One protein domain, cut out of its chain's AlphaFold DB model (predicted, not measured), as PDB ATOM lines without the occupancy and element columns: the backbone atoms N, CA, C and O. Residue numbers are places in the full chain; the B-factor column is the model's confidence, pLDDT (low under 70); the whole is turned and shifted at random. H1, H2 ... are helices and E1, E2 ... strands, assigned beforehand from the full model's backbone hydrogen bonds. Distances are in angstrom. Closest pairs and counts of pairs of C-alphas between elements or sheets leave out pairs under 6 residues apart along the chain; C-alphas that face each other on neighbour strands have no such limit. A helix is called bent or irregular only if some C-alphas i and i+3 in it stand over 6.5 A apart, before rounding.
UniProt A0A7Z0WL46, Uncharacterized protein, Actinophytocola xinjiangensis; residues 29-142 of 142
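AT A GLANCE: This is residues 29 to 142 of the 142 residues of an uncharacterized protein of Actinophytocola xinjiangensis (UniProt A0A7Z0WL46). A twisted sheet of five strands has the long helix H1 packed over one face, and the shorter helix H2 sits side by side with residues 54 to 58 of H1. After H2 a long link leads to the small, low-confidence H3, which only grazes the sheet. The 114 printed residues hold five named strands and three named helices, in the order E1 E2 H1 E3 E4 E5 H2 H3. The sheet's order is E1 E2 E5 E4 E3, mixed, and the class is mixed, helices and strands. The whole is compact, with a radius of gyration of the C-alphas of 13.8 A, and elongated, spanning 40 by 26 by 25 A.

HOW THE PARTS SIT: Begin with E1, residues 29 to 36, and E2, residues 42 to 48: this antiparallel hairpin has N 33 and O 45 2.9 A apart. E5, residues 97 to 106, is parallel to E2, with N 44 and O 99 at 2.8 A, and bends by 53 degrees at residue 103. E4, residues 82 to 90, is antiparallel to E5, with N 87 and O 100 at 2.8 A. E3, residues 68 to 76, is antiparallel to E4, with N 73 and O 86 at 2.8 A; E3, E4 and E5 form a meander, each strand the antiparallel neighbour of the one before. H1, residues 53 to 66, is on one face of the sheet, giving two layers, helix and sheet; its closest C-alphas to E5 are Leu 53 and Val 105, 5.5 A. E2, H1 and E3 form a split strand-helix-strand unit, two strands running the same way with E5 and E4 between them, its crossover right-handed. H2, residues 109 to 117, touches residues 54 to 58 of H1, at a shallow tilt of 20 degrees, the same way; the closest C-alphas are Ala 58 and Leu 111, 6.2 A. H2 only grazes the sheet with residues 111 to 115. H3, residues 129 to 133, only grazes it with residues 129 to 131 and is apart from H1 and H2. In H2 every O i to N i+4 pair is within hydrogen-bond range, in H1 8 of 10, in H3 0 of 1, with 0 of 2 O i to N i+3 pairs.

IN THESE COORDINATES: Find C-alpha 29 at (31.032, 20.925, 68.505), where E1 begins its 19.8 A; E2 measures 18.8 A. H1 runs 20.7 A from C-alpha 53 at (24.178, 20.721, 74.316). E3, E4 and E5 measure 25.3, 26.7 and 27.2 A, and H2 12.2 A. H3, 4.8 A long, ends at C-alpha 133 at (43.474, 19.038, 91.282); it is irregular, but only just, with C-alphas 130 and 133 6.9 A apart.

THE WHOLE: The two C-alphas farthest apart are those of Gly 51 and Val 142, 43.2 A. The printed part has no cut. The link from H2 to H3, 11 residues, is long. Look at the pLDDT column: the mean of the printed part is 76.0, and residue 103 and residues 123 to 142 are under 70.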
ATOM      1  N   ILE A  29      29.937  20.104  67.967       80.38
ATOM      2  CA  ILE A  29      31.032  20.925  68.505       80.38
ATOM      3  C   ILE A  29      31.023  22.302  67.828       80.38
ATOM      4  O   ILE A  29      31.228  22.408  66.624       80.38
ATOM      5  N   ALA A  30      30.844  23.354  68.627       81.12
ATOM      6  CA  ALA A  30      30.957  24.750  68.205       81.12
ATOM      7  C   ALA A  30      32.411  25.244  68.231       81.12
ATOM      8  O   ALA A  30      32.844  26.004  67.367       81.12
ATOM      9  N   ALA A  31      33.176  24.821  69.241       78.50
ATOM     10  CA  ALA A  31      34.597  25.119  69.352       78.50
ATOM     11  C   ALA A  31      35.324  24.021  70.134       78.50
ATOM     12  O   ALA A  31      34.747  23.377  71.009       78.50
ATOM     13  N   LEU A  32      36.602  23.841  69.821       78.56
ATOM     14  CA  LEU A  32      37.499  22.921  70.505       78.56
ATOM     15  C   LEU A  32      38.793  23.665  70.816       78.56
ATOM     16  O   LEU A  32      39.418  24.219  69.908       78.56
ATOM     17  N   GLN A  33      39.207  23.659  72.076       79.75
ATOM     18  CA  GLN A  33      40.523  24.136  72.479       79.75
ATOM     19  C   GLN A  33      41.323  22.966  73.039       79.75
ATOM     20  O   GLN A  33      40.838  22.221  73.879       79.75
ATOM     21  N   MET A  34      42.556  22.805  72.566       79.31
ATOM     22  CA  MET A  34      43.478  21.801  73.084       79.31
ATOM     23  C   MET A  34      44.595  22.480  73.867       79.31
ATOM     24  O   MET A  34      45.186  23.459  73.408       79.31
ATOM     25  N   THR A  35      44.923  21.914  75.020       79.50
ATOM     26  CA  THR A  35      46.122  22.231  75.788       79.50
ATOM     27  C   THR A  35      46.885  20.949  76.097       79.50
ATOM     28  O   THR A  35      46.296  19.877  76.216       79.50
ATOM     29  N   ILE A  36      48.210  21.047  76.175       76.00
ATOM     30  CA  ILE A  36      49.078  19.929  76.546       76.00
ATOM     31  C   ILE A  36      49.954  20.409  77.690       76.00
ATOM     32  O   ILE A  36      50.587  21.463  77.583       76.00
ATOM     33  N   ASP A  37      49.943  19.678  78.798       77.56
ATOM     34  CA  ASP A  37      50.715  20.046  79.979       77.56
ATOM     35  C   ASP A  37      52.193  19.612  79.875       77.56
ATOM     36  O   ASP A  37      52.639  18.985  78.910       77.56
ATOM     37  N   ALA A  38      52.977  19.945  80.904       72.50
ATOM     38  CA  ALA A  38      54.391  19.576  80.985       72.50
ATOM     39  C   ALA A  38      54.638  18.054  81.079       72.50
ATOM     40  O   ALA A  38      55.765  17.609  80.860       72.50
ATOM     41  N   HIS A  39      53.607  17.269  81.398       72.81
ATOM     42  CA  HIS A  39      53.642  15.814  81.509       72.81
ATOM     43  C   HIS A  39      53.154  15.108  80.232       72.81
ATOM     44  O   HIS A  39      53.225  13.883  80.153       72.81
ATOM     45  N   GLY A  40      52.713  15.860  79.216       71.94
ATOM     46  CA  GLY A  40      52.177  15.314  77.971       71.94
ATOM     47  C   GLY A  40      50.709  14.891  78.060       71.94
ATOM     48  O   GLY A  40      50.224  14.215  77.158       71.94
ATOM     49  N   THR A  41      49.992  15.281  79.117       79.06
ATOM     50  CA  THR A  41      48.542  15.079  79.205       79.06
ATOM     51  C   THR A  41      47.849  16.028  78.248       79.06
ATOM     52  O   THR A  41      48.058  17.243  78.304       79.06
ATOM     53  N   ILE A  42      46.982  15.480  77.404       80.81
ATOM     54  CA  ILE A  42      46.182  16.259  76.468       80.81
ATOM     55  C   ILE A  42      44.865  16.611  77.136       80.81
ATOM     56  O   ILE A  42      44.134  15.741  77.605       80.81
ATOM     57  N   THR A  43      44.556  17.899  77.165       83.88
ATOM     58  CA  THR A  43      43.296  18.430  77.670       83.88
ATOM     59  C   THR A  43      42.535  19.104  76.537       83.88
ATOM     60  O   THR A  43      43.072  19.963  75.842       83.88
ATOM     61  N   LEU A  44      41.283  18.700  76.346       81.50
ATOM     62  CA  LEU A  44      40.377  19.203  75.324       81.50
ATOM     63  C   LEU A  44      39.198  19.909  75.986       81.50
ATOM     64  O   LEU A  44      38.365  19.257  76.607       81.50
ATOM     65  N   ASP A  45      39.086  21.215  75.803       83.50
ATOM     66  CA  ASP A  45      37.897  21.975  76.166       83.50
ATOM     67  C   ASP A  45      36.940  21.981  74.974       83.50
ATOM     68  O   ASP A  45      37.212  22.577  73.926       83.50
ATOM     69  N   VAL A  46      35.822  21.273  75.121       81.94
ATOM     70  CA  VAL A  46      34.797  21.123  74.091       81.94
ATOM     71  C   VAL A  46      33.644  22.071  74.398       81.94
ATOM     72  O   VAL A  46      32.941  21.939  75.401       81.94
ATOM     73  N   CYS A  47      33.404  23.005  73.487       82.25
ATOM     74  CA  CYS A  47      32.217  23.846  73.483       82.25
ATOM     75  C   CYS A  47      31.220  23.271  72.486       82.25
ATOM     76  O   CYS A  47      31.519  23.156  71.298       82.25
ATOM     77  N   LEU A  48      30.026  22.925  72.958       85.31
ATOM     78  CA  LEU A  48      28.956  22.423  72.100       85.31
ATOM     79  C   LEU A  48      28.076  23.554  71.566       85.31
ATOM     80  O   LEU A  48      27.925  24.603  72.193       85.31
ATOM     81  N   GLU A  49      27.430  23.294  70.437       84.38
ATOM     82  CA  GLU A  49      26.419  24.169  69.855       84.38
ATOM     83  C   GLU A  49      25.257  24.400  70.843       84.38
ATOM     84  O   GLU A  49      24.699  23.426  71.371       84.38
ATOM     85  N   PRO A  50      24.815  25.654  71.085       79.69
ATOM     86  CA  PRO A  50      23.795  25.970  72.092       79.69
ATOM     87  C   PRO A  50      22.477  25.196  71.935       79.69
ATOM     88  O   PRO A  50      21.811  24.885  72.921       79.69
ATOM     89  N   GLY A  51      22.100  24.846  70.701       83.56
ATOM     90  CA  GLY A  51      20.899  24.056  70.401       83.56
ATOM     91  C   GLY A  51      21.074  22.538  70.532       83.56
ATOM     92  O   GLY A  51      20.104  21.797  70.384       83.56
ATOM     93  N   ARG A  52      22.297  22.058  70.783       84.69
ATOM     94  CA  ARG A  52      22.672  20.635  70.764       84.69
ATOM     95  C   ARG A  52      23.350  20.162  72.044       84.69
ATOM     96  O   ARG A  52      23.727  18.999  72.116       84.69
ATOM     97  N   LEU A  53      23.444  21.005  73.073       84.50
ATOM     98  CA  LEU A  53      24.178  20.721  74.316       84.50
ATOM     99  C   LEU A  53      23.881  19.334  74.914       84.50
ATOM    100  O   LEU A  53      24.800  18.594  75.240       84.50
ATOM    101  N   ALA A  54      22.604  18.953  75.036       82.50
ATOM    102  CA  ALA A  54      22.227  17.656  75.608       82.50
ATOM    103  C   ALA A  54      22.574  16.467  74.692       82.50
ATOM    104  O   ALA A  54      22.962  15.410  75.184       82.50
ATOM    105  N   GLN A  55      22.440  16.640  73.373       83.56
ATOM    106  CA  GLN A  55      22.785  15.616  72.387       83.56
ATOM    107  C   GLN A  55      24.304  15.428  72.311       83.56
ATOM    108  O   GLN A  55      24.783  14.309  72.447       83.56
ATOM    109  N   GLY A  56      25.062  16.518  72.176       85.56
ATOM    110  CA  GLY A  56      26.521  16.460  72.132       85.56
ATOM    111  C   GLY A  56      27.121  15.922  73.432       85.56
ATOM    112  O   GLY A  56      28.069  15.147  73.383       85.56
ATOM    113  N   ALA A  57      26.533  16.233  74.595       85.12
ATOM    114  CA  ALA A  57      26.942  15.636  75.868       85.12
ATOM    115  C   ALA A  57      26.761  14.113  75.878       85.12
ATOM    116  O   ALA A  57      27.643  13.390  76.334       85.12
ATOM    117  N   ALA A  58      25.626  13.626  75.370       85.06
ATOM    118  CA  ALA A  58      25.350  12.198  75.276       85.06
ATOM    119  C   ALA A  58      26.324  11.489  74.325       85.06
ATOM    120  O   ALA A  58      26.884  10.453  74.669       85.06
ATOM    121  N   GLU A  59      26.571  12.078  73.158       85.81
ATOM    122  CA  GLU A  59      27.516  11.536  72.183       85.81
ATOM    123  C   GLU A  59      28.958  11.544  72.708       85.81
ATOM    124  O   GLU A  59      29.707  10.613  72.422       85.81
ATOM    125  N   LEU A  60      29.339  12.525  73.534       85.94
ATOM    126  CA  LEU A  60      30.641  12.542  74.205       85.94
ATOM    127  C   LEU A  60      30.767  11.413  75.230       85.94
ATOM    128  O   LEU A  60      31.779  10.714  75.270       85.94
ATOM    129  N   ILE A  61      29.722  11.201  76.036       88.12
ATOM    130  CA  ILE A  61      29.663  10.093  76.996       88.12
ATOM    131  C   ILE A  61      29.749   8.744  76.284       88.12
ATOM    132  O   ILE A  61      30.356   7.829  76.821       88.12
ATOM    133  N   GLU A  62      29.185   8.598  75.090       86.44
ATOM    134  CA  GLU A  62      29.356   7.379  74.297       86.44
ATOM    135  C   GLU A  62      30.771   7.263  73.725       86.44
ATOM    136  O   GLU A  62      31.410   6.216  73.854       86.44
ATOM    137  N   TRP A  63      31.300   8.353  73.163       86.56
ATOM    138  CA  TRP A  63      32.655   8.415  72.616       86.56
ATOM    139  C   TRP A  63      33.722   8.000  73.632       86.56
ATOM    140  O   TRP A  63      34.686   7.346  73.254       86.56
ATOM    141  N   ARG A  64      33.532   8.244  74.937       88.56
ATOM    142  CA  ARG A  64      34.483   7.790  75.972       88.56
ATOM    143  C   ARG A  64      34.859   6.313  75.860       88.56
ATOM    144  O   ARG A  64      35.946   5.933  76.267       88.56
ATOM    145  N   ARG A  65      33.966   5.463  75.340       87.12
ATOM    146  CA  ARG A  65      34.176   4.012  75.211       87.12
ATOM    147  C   ARG A  65      35.320   3.661  74.260       87.12
ATOM    148  O   ARG A  65      35.797   2.533  74.285       87.12
ATOM    149  N   THR A  66      35.752   4.608  73.438       85.25
ATOM    150  CA  THR A  66      36.863   4.454  72.499       85.25
ATOM    151  C   THR A  66      38.210   4.670  73.177       85.25
ATOM    152  O   THR A  66      39.242   4.335  72.604       85.25
ATOM    153  N   LEU A  67      38.214   5.244  74.383       85.50
ATOM    154  CA  LEU A  67      39.416   5.460  75.169       85.50
ATOM    155  C   LEU A  67      39.787   4.189  75.934       85.50
ATOM    156  O   LEU A  67      38.928   3.429  76.387       85.50
ATOM    157  N   ALA A  68      41.082   3.993  76.150       86.19
ATOM    158  CA  ALA A  68      41.565   3.027  77.121       86.19
ATOM    159  C   ALA A  68      41.360   3.570  78.545       86.19
ATOM    160  O   ALA A  68      41.595   4.748  78.810       86.19
ATOM    161  N   LYS A  69      40.939   2.696  79.471       88.44
ATOM    162  CA  LYS A  69      40.630   3.034  80.878       88.44
ATOM    163  C   LYS A  69      39.698   4.261  81.020       88.44
ATOM    164  O   LYS A  69      40.071   5.222  81.689       88.44
ATOM    165  N   PRO A  70      38.513   4.254  80.385       90.44
ATOM    166  CA  PRO A  70      37.661   5.430  80.354       90.44
ATOM    167  C   PRO A  70      36.932   5.652  81.679       90.44
ATOM    168  O   PRO A  70      36.317   4.737  82.227       90.44
ATOM    169  N   GLU A  71      36.897   6.900  82.121       87.69
ATOM    170  CA  GLU A  71      36.091   7.376  83.238       87.69
ATOM    171  C   GLU A  71      35.290   8.611  82.810       87.69
ATOM    172  O   GLU A  71      35.729   9.408  81.982       87.69
ATOM    173  N   ALA A  72      34.088   8.759  83.359       87.69
ATOM    174  CA  ALA A  72      33.279   9.957  83.195       87.69
ATOM    175  C   ALA A  72      32.945  10.525  84.574       87.69
ATOM    176  O   ALA A  72      32.364   9.841  85.419       87.69
ATOM    177  N   LEU A  73      33.298  11.786  84.786       85.06
ATOM    178  CA  LEU A  73      32.996  12.533  85.998       85.06
ATOM    179  C   LEU A  73      31.934  13.571  85.689       85.06
ATOM    180  O   LEU A  73      32.008  14.282  84.689       85.06
ATOM    181  N   ILE A  74      30.932  13.653  86.559       84.06
ATOM    182  CA  ILE A  74      29.800  14.547  86.353       84.06
ATOM    183  C   ILE A  74      29.527  15.300  87.629       84.06
ATOM    184  O   ILE A  74      29.239  14.712  88.673       84.06
ATOM    185  N   GLU A  75      29.582  16.615  87.502       83.38
ATOM    186  CA  GLU A  75      29.262  17.538  88.566       83.38
ATOM    187  C   GLU A  75      27.971  18.257  88.215       83.38
ATOM    188  O   GLU A  75      27.881  18.975  87.220       83.38
ATOM    189  N   ARG A  76      26.948  18.070  89.043       83.69
ATOM    190  CA  ARG A  76      25.684  18.780  88.875       83.69
ATOM    191  C   ARG A  76      25.794  20.157  89.521       83.69
ATOM    192  O   ARG A  76      26.273  20.282  90.644       83.69
ATOM    193  N   SER A  77      25.301  21.186  88.840       80.25
ATOM    194  CA  SER A  77      25.263  22.530  89.412       80.25
ATOM    195  C   SER A  77      24.343  22.588  90.642       80.25
ATOM    196  O   SER A  77      23.402  21.794  90.745       80.25
ATOM    197  N   PRO A  78      24.547  23.543  91.570       77.50
ATOM    198  CA  PRO A  78      23.740  23.638  92.792       77.50
ATOM    199  C   PRO A  78      22.245  23.842  92.536       77.50
ATOM    200  O   PRO A  78      21.411  23.354  93.292       77.50
ATOM    201  N   ASN A  79      21.893  24.543  91.453       78.75
ATOM    202  CA  ASN A  79      20.496  24.723  91.047       78.75
ATOM    203  C   ASN A  79      19.903  23.453  90.409       78.75
ATOM    204  O   ASN A  79      18.705  23.365  90.168       78.75
ATOM    205  N   GLY A  80      20.741  22.454  90.131       79.81
ATOM    206  CA  GLY A  80      20.341  21.154  89.644       79.81
ATOM    207  C   GLY A  80      19.905  21.111  88.179       79.81
ATOM    208  O   GLY A  80      19.474  20.043  87.731       79.81
ATOM    209  N   HIS A  81      19.992  22.224  87.451       84.88
ATOM    210  CA  HIS A  81      19.524  22.351  86.070       84.88
ATOM    211  C   HIS A  81      20.618  22.115  85.038       84.88
ATOM    212  O   HIS A  81      20.313  21.827  83.882       84.88
ATOM    213  N   THR A  82      21.878  22.213  85.446       85.94
ATOM    214  CA  THR A  82      23.033  22.023  84.571       85.94
ATOM    215  C   THR A  82      24.022  21.040  85.179       85.94
ATOM    216  O   THR A  82      23.942  20.708  86.364       85.94
ATOM    217  N   ALA A  83      24.932  20.541  84.355       84.44
ATOM    218  CA  ALA A  83      26.036  19.705  84.779       84.44
ATOM    219  C   ALA A  83      27.301  20.048  83.990       84.44
ATOM    220  O   ALA A  83      27.224  20.410  82.818       84.44
ATOM    221  N   ASN A  84      28.451  19.912  84.637       84.75
ATOM    222  CA  ASN A  84      29.745  19.834  83.980       84.75
ATOM    223  C   ASN A  84      30.095  18.360  83.807       84.75
ATOM    224  O   ASN A  84      29.817  17.547  84.693       84.75
ATOM    225  N   ILE A  85      30.684  18.022  82.666       85.88
ATOM    226  CA  ILE A  85      31.087  16.654  82.350       85.88
ATOM    227  C   ILE A  85      32.576  16.672  82.041       85.88
ATOM    228  O   ILE A  85      33.037  17.499  81.257       85.88
ATOM    229  N   ALA A  86      33.306  15.750  82.651       86.94
ATOM    230  CA  ALA A  86      34.682  15.448  82.310       86.94
ATOM    231  C   ALA A  86      34.769  14.000  81.846       86.94
ATOM    232  O   ALA A  86      34.170  13.113  82.460       86.94
ATOM    233  N   ILE A  87      35.526  13.758  80.787       87.81
ATOM    234  CA  ILE A  87      35.854  12.420  80.317       87.81
ATOM    235  C   ILE A  87      37.353  12.253  80.405       87.81
ATOM    236  O   ILE A  87      38.103  13.067  79.879       87.81
ATOM    237  N   ILE A  88      37.771  11.198  81.083       88.06
ATOM    238  CA  ILE A  88      39.171  10.887  81.320       88.06
ATOM    239  C   ILE A  88      39.445   9.533  80.688       88.06
ATOM    240  O   ILE A  88      38.610   8.629  80.726       88.06
ATOM    241  N   GLY A  89      40.615   9.382  80.096       88.56
ATOM    242  CA  GLY A  89      41.062   8.101  79.586       88.56
ATOM    243  C   GLY A  89      42.442   8.208  78.979       88.56
ATOM    244  O   GLY A  89      43.211   9.126  79.265       88.56
ATOM    245  N   ARG A  90      42.763   7.243  78.129       86.94
ATOM    246  CA  ARG A  90      44.020   7.187  77.394       86.94
ATOM    247  C   ARG A  90      43.768   6.887  75.933       86.94
ATOM    248  O   ARG A  90      42.817   6.177  75.597       86.94
ATOM    249  N   ASN A  91      44.622   7.416  75.070       82.50
ATOM    250  CA  ASN A  91      44.578   7.076  73.660       82.50
ATOM    251  C   ASN A  91      44.902   5.574  73.527       82.50
ATOM    252  O   ASN A  91      45.954   5.143  74.005       82.50
ATOM    253  N   PRO A  92      44.027   4.762  72.910       81.94
ATOM    254  CA  PRO A  92      44.254   3.324  72.791       81.94
ATOM    255  C   PRO A  92      45.482   2.958  71.938       81.94
ATOM    256  O   PRO A  92      45.991   1.848  72.072       81.94
ATOM    257  N   GLU A  93      45.965   3.855  71.074       82.31
ATOM    258  CA  GLU A  93      47.074   3.584  70.150       82.31
ATOM    259  C   GLU A  93      48.455   3.830  70.769       82.31
ATOM    260  O   GLU A  93      49.412   3.132  70.432       82.31
ATOM    261  N   ASN A  94      48.580   4.818  71.661       79.94
ATOM    262  CA  ASN A  94      49.875   5.255  72.202       79.94
ATOM    263  C   ASN A  94      49.882   5.519  73.720       79.94
ATOM    264  O   ASN A  94      50.891   5.978  74.248       79.94
ATOM    265  N   ASP A  95      48.789   5.209  74.421       82.62
ATOM    266  CA  ASP A  95      48.617   5.340  75.875       82.62
ATOM    267  C   ASP A  95      48.709   6.782  76.424       82.62
ATOM    268  O   ASP A  95      48.724   6.979  77.646       82.62
ATOM    269  N   THR A  96      48.711   7.802  75.553       81.81
ATOM    270  CA  THR A  96      48.748   9.217  75.957       81.81
ATOM    271  C   THR A  96      47.509   9.576  76.794       81.81
ATOM    272  O   THR A  96      46.388   9.305  76.350       81.81
ATOM    273  N   PRO A  97      47.668  10.184  77.989       84.06
ATOM    274  CA  PRO A  97      46.551  10.613  78.829       84.06
ATOM    275  C   PRO A  97      45.685  11.697  78.179       84.06
ATOM    276  O   PRO A  97      46.198  12.631  77.559       84.06
ATOM    277  N   ILE A  98      44.369  11.574  78.359       82.81
ATOM    278  CA  ILE A  98      43.350  12.423  77.739       82.81
ATOM    279  C   ILE A  98      42.355  12.884  78.790       82.81
ATOM    280  O   ILE A  98      41.726  12.054  79.445       82.81
ATOM    281  N   ASN A  99      42.136  14.192  78.846       87.12
ATOM    282  CA  ASN A  99      41.039  14.817  79.564       87.12
ATOM    283  C   ASN A  99      40.179  15.603  78.575       87.12
ATOM    284  O   ASN A  99      40.694  16.428  77.825       87.12
ATOM    285  N   VAL A 100      38.872  15.373  78.566       86.31
ATOM    286  CA  VAL A 100      37.914  16.142  77.770       86.31
ATOM    287  C   VAL A 100      36.916  16.811  78.694       86.31
ATOM    288  O   VAL A 100      36.238  16.137  79.466       86.31
ATOM    289  N   TRP A 101      36.803  18.127  78.587       84.56
ATOM    290  CA  TRP A 101      35.940  18.958  79.407       84.56
ATOM    291  C   TRP A 101      34.778  19.497  78.598       84.56
ATOM    292  O   TRP A 101      34.945  20.066  77.522       84.56
ATOM    293  N   LEU A 102      33.587  19.349  79.165       81.88
ATOM    294  CA  LEU A 102      32.355  19.915  78.654       81.88
ATOM    295  C   LEU A 102      31.788  20.861  79.713       81.88
ATOM    296  O   LEU A 102      31.217  20.435  80.727       81.88
ATOM    297  N   CYS A 103      31.955  22.157  79.483       69.81
ATOM    298  CA  CYS A 103      31.483  23.173  80.411       69.81
ATOM    299  C   CYS A 103      29.973  23.387  80.257       69.81
ATOM    300  O   CYS A 103      29.495  23.793  79.204       69.81
ATOM    301  N   THR A 104      29.237  23.159  81.348       78.25
ATOM    302  CA  THR A 104      27.827  23.528  81.552       78.25
ATOM    303  C   THR A 104      26.873  23.091  80.434       78.25
ATOM    304  O   THR A 104      26.496  23.861  79.555       78.25
ATOM    305  N   VAL A 105      26.364  21.866  80.546       84.69
ATOM    306  CA  VAL A 105      25.259  21.361  79.719       84.69
ATOM    307  C   VAL A 105      23.963  21.234  80.519       84.69
ATOM    308  O   VAL A 105      24.005  21.047  81.737       84.69
ATOM    309  N   PRO A 106      22.781  21.313  79.881       86.06
ATOM    310  CA  PRO A 106      21.514  21.065  80.554       86.06
ATOM    311  C   PRO A 106      21.459  19.651  81.142       86.06
ATOM    312  O   PRO A 106      21.659  18.663  80.437       86.06
ATOM    313  N   TYR A 107      21.091  19.536  82.419       83.06
ATOM    314  CA  TYR A 107      20.879  18.256  83.101       83.06
ATOM    315  C   TYR A 107      19.487  17.675  82.783       83.06
ATOM    316  O   TYR A 107      18.653  17.403  83.658       83.06
ATOM    317  N   ALA A 108      19.212  17.556  81.484       82.19
ATOM    318  CA  ALA A 108      17.933  17.166  80.903       82.19
ATOM    319  C   ALA A 108      17.623  15.666  81.111       82.19
ATOM    320  O   ALA A 108      18.537  14.877  81.367       82.19
ATOM    321  N   PRO A 109      16.351  15.230  80.983       83.69
ATOM    322  CA  PRO A 109      15.968  13.826  81.154       83.69
ATOM    323  C   PRO A 109      16.775  12.832  80.308       83.69
ATOM    324  O   PRO A 109      17.080  11.749  80.803       83.69
ATOM    325  N   GLN A 110      17.144  13.193  79.069       82.44
ATOM    326  CA  GLN A 110      17.937  12.311  78.204       82.44
ATOM    327  C   GLN A 110      19.316  12.037  78.807       82.44
ATOM    328  O   GLN A 110      19.685  10.877  78.967       82.44
ATOM    329  N   LEU A 111      20.025  13.092  79.226       83.94
ATOM    330  CA  LEU A 111      21.320  12.963  79.889       83.94
ATOM    331  C   LEU A 111      21.182  12.122  81.162       83.94
ATOM    332  O   LEU A 111      21.902  11.153  81.329       83.94
ATOM    333  N   ARG A 112      20.189  12.394  82.017       84.56
ATOM    334  CA  ARG A 112      19.962  11.595  83.240       84.56
ATOM    335  C   ARG A 112      19.754  10.107  82.965       84.56
ATOM    336  O   ARG A 112      20.271   9.277  83.704       84.56
ATOM    337  N   THR A 113      18.980   9.789  81.931       86.31
ATOM    338  CA  THR A 113      18.685   8.403  81.544       86.31
ATOM    339  C   THR A 113      19.947   7.705  81.059       86.31
ATOM    340  O   THR A 113      20.217   6.588  81.486       86.31
ATOM    341  N   LEU A 114      20.743   8.387  80.231       85.44
ATOM    342  CA  LEU A 114      22.029   7.881  79.769       85.44
ATOM    343  C   LEU A 114      22.965   7.607  80.946       85.44
ATOM    344  O   LEU A 114      23.472   6.505  81.082       85.44
ATOM    345  N   LEU A 115      23.138   8.574  81.845       85.38
ATOM    346  CA  LEU A 115      24.017   8.411  83.003       85.38
ATOM    347  C   LEU A 115      23.604   7.240  83.890       85.38
ATOM    348  O   LEU A 115      24.453   6.457  84.299       85.38
ATOM    349  N   ALA A 116      22.303   7.077  84.129       86.12
ATOM    350  CA  ALA A 116      21.787   5.937  84.871       86.12
ATOM    351  C   ALA A 116      22.048   4.601  84.151       86.12
ATOM    352  O   ALA A 116      22.427   3.634  84.805       86.12
ATOM    353  N   ALA A 117      21.877   4.549  82.825       84.94
ATOM    354  CA  ALA A 117      22.158   3.356  82.024       84.94
ATOM    355  C   ALA A 117      23.652   2.992  82.029       84.94
ATOM    356  O   ALA A 117      24.002   1.817  82.086       84.94
ATOM    357  N   GLU A 118      24.521   4.001  82.046       82.62
ATOM    358  CA  GLU A 118      25.974   3.844  82.106       82.62
ATOM    359  C   GLU A 118      26.510   3.605  83.529       82.62
ATOM    360  O   GLU A 118      27.719   3.451  83.707       82.62
ATOM    361  N   GLY A 119      25.651   3.610  84.556       83.56
ATOM    362  CA  GLY A 119      26.072   3.525  85.960       83.56
ATOM    363  C   GLY A 119      26.901   4.729  86.432       83.56
ATOM    364  O   GLY A 119      27.620   4.639  87.427       83.56
ATOM    365  N   ILE A 120      26.825   5.859  85.723       83.94
ATOM    366  CA  ILE A 120      27.531   7.098  86.051       83.94
ATOM    367  C   ILE A 120      26.645   7.919  86.986       83.94
ATOM    368  O   ILE A 120      25.566   8.385  86.616       83.94
ATOM    369  N   HIS A 121      27.115   8.142  88.209       79.38
ATOM    370  CA  HIS A 121      26.383   8.918  89.203       79.38
ATOM    371  C   HIS A 121      27.005  10.310  89.372       79.38
ATOM    372  O   HIS A 121      28.215  10.404  89.595       79.38
ATOM    373  N   PRO A 122      26.209  11.397  89.301       74.00
ATOM    374  CA  PRO A 122      26.714  12.733  89.583       74.00
ATOM    375  C   PRO A 122      27.222  12.806  91.020       74.00
ATOM    376  O   PRO A 122      26.509  12.418  91.951       74.00
ATOM    377  N   LYS A 123      28.429  13.336  91.208       68.44
ATOM    378  CA  LYS A 123      28.965  13.596  92.544       68.44
ATOM    379  C   LYS A 123      28.470  14.970  93.025       68.44
ATOM    380  O   LYS A 123      28.382  15.900  92.218       68.44
ATOM    381  N   PRO A 124      28.089  15.114  94.306       53.62
ATOM    382  CA  PRO A 124      27.781  16.419  94.876       53.62
ATOM    383  C   PRO A 124      29.082  17.208  95.091       53.62
ATOM    384  O   PRO A 124      29.953  16.743  95.814       53.62
ATOM    385  N   ASP A 125      29.169  18.378  94.452       52.19
ATOM    386  CA  ASP A 125      30.190  19.434  94.603       52.19
ATOM    387  C   ASP A 125      31.652  18.958  94.515       52.19
ATOM    388  O   ASP A 125      32.280  18.531  95.483       52.19
ATOM    389  N   THR A 126      32.217  19.063  93.316       48.91
ATOM    390  CA  THR A 126      33.606  18.707  93.020       48.91
ATOM    391  C   THR A 126      34.380  19.881  92.444       48.91
ATOM    392  O   THR A 126      35.432  19.653  91.867       48.91
ATOM    393  N   ARG A 127      33.947  21.135  92.649       43.06
ATOM    394  CA  ARG A 127      34.620  22.348  92.134       43.06
ATOM    395  C   ARG A 127      36.145  22.383  92.306       43.06
ATOM    396  O   ARG A 127      36.815  23.035  91.516       43.06
ATOM    397  N   HIS A 128      36.696  21.683  93.299       42.22
ATOM    398  CA  HIS A 128      38.142  21.544  93.505       42.22
ATOM    399  C   HIS A 128      38.840  20.592  92.508       42.22
ATOM    400  O   HIS A 128      39.972  20.837  92.108       42.22
ATOM    401  N   LEU A 129      38.151  19.573  91.993       47.91
ATOM    402  CA  LEU A 129      38.702  18.607  91.034       47.91
ATOM    403  C   LEU A 129      38.775  19.138  89.592       47.91
ATOM    404  O   LEU A 129      39.604  18.669  88.821       47.91
ATOM    405  N   PHE A 130      37.923  20.099  89.221       50.84
ATOM    406  CA  PHE A 130      37.621  20.394  87.811       50.84
ATOM    407  C   PHE A 130      38.540  21.435  87.158       50.84
ATOM    408  O   PHE A 130      38.489  21.582  85.943       50.84
ATOM    409  N   HIS A 131      39.384  22.144  87.919       43.00
ATOM    410  CA  HIS A 131      40.250  23.178  87.332       43.00
ATOM    411  C   HIS A 131      41.723  23.142  87.776       43.00
ATOM    412  O   HIS A 131      42.553  23.756  87.103       43.00
ATOM    413  N   THR A 132      42.065  22.408  88.847       41.22
ATOM    414  CA  THR A 132      43.438  22.404  89.394       41.22
ATOM    415  C   THR A 132      43.906  21.035  89.917       41.22
ATOM    416  O   THR A 132      45.076  20.704  89.741       41.22
ATOM    417  N   ASP A 133      43.024  20.198  90.485       41.47
ATOM    418  CA  ASP A 133      43.474  19.038  91.282       41.47
ATOM    419  C   ASP A 133      43.459  17.673  90.565       41.47
ATOM    420  O   ASP A 133      44.004  16.700  91.090       41.47
ATOM    421  N   LEU A 134      42.920  17.547  89.345       43.97
ATOM    422  CA  LEU A 134      43.010  16.275  88.602       43.97
ATOM    423  C   LEU A 134      44.416  15.974  88.052       43.97
ATOM    424  O   LEU A 134      44.730  14.810  87.813       43.97
ATOM    425  N   LEU A 135      45.300  16.980  87.981       39.56
ATOM    426  CA  LEU A 135      46.741  16.759  87.801       39.56
ATOM    427  C   LEU A 135      47.376  16.061  89.018       39.56
ATOM    428  O   LEU A 135      48.388  15.384  88.869       39.56
ATOM    429  N   GLN A 136      46.786  16.182  90.216       37.16
ATOM    430  CA  GLN A 136      47.288  15.516  91.425       37.16
ATOM    431  C   GLN A 136      46.703  14.118  91.645       37.16
ATOM    432  O   GLN A 136      47.367  13.275  92.241       37.16
ATOM    433  N   LEU A 137      45.503  13.827  91.135       36.84
ATOM    434  CA  LEU A 137      44.870  12.505  91.285       36.84
ATOM    435  C   LEU A 137      45.577  11.382  90.511       36.84
ATOM    436  O   LEU A 137      45.348  10.216  90.810       36.84
ATOM    437  N   TRP A 138      46.463  11.726  89.572       37.12
ATOM    438  CA  TRP A 138      47.340  10.777  88.871       37.12
ATOM    439  C   TRP A 138      48.828  10.975  89.216       37.12
ATOM    440  O   TRP A 138      49.685  10.332  88.619       37.12
ATOM    441  N   ALA A 139      49.140  11.825  90.203       30.00
ATOM    442  CA  ALA A 139      50.483  11.952  90.776       30.00
ATOM    443  C   ALA A 139      50.731  10.971  91.943       30.00
ATOM    444  O   ALA A 139      51.763  11.055  92.606       30.00
ATOM    445  N   ILE A 140      49.796  10.052  92.211       32.00
ATOM    446  CA  ILE A 140      49.982   8.957  93.167       32.00
ATOM    447  C   ILE A 140      50.079   7.651  92.370       32.00
ATOM    448  O   ILE A 140      49.144   7.283  91.665       32.00
ATOM    449  N   ASP A 141      51.235   7.002  92.522       34.25
ATOM    450  CA  ASP A 141      51.734   5.768  91.897       34.25
ATOM    451  C   ASP A 141      52.301   5.876  90.468       34.25
ATOM    452  O   ASP A 141      51.711   5.354  89.522       34.25
ATOM    453  N   VAL A 142      53.506   6.471  90.348       31.17
ATOM    454  CA  VAL A 142      54.772   5.757  90.012       31.17
ATOM    455  C   VAL A 142      55.961   6.438  90.694       31.17
ATOM    456  O   VAL A 142      56.091   7.674  90.550       31.17
TER     457      VAL A 142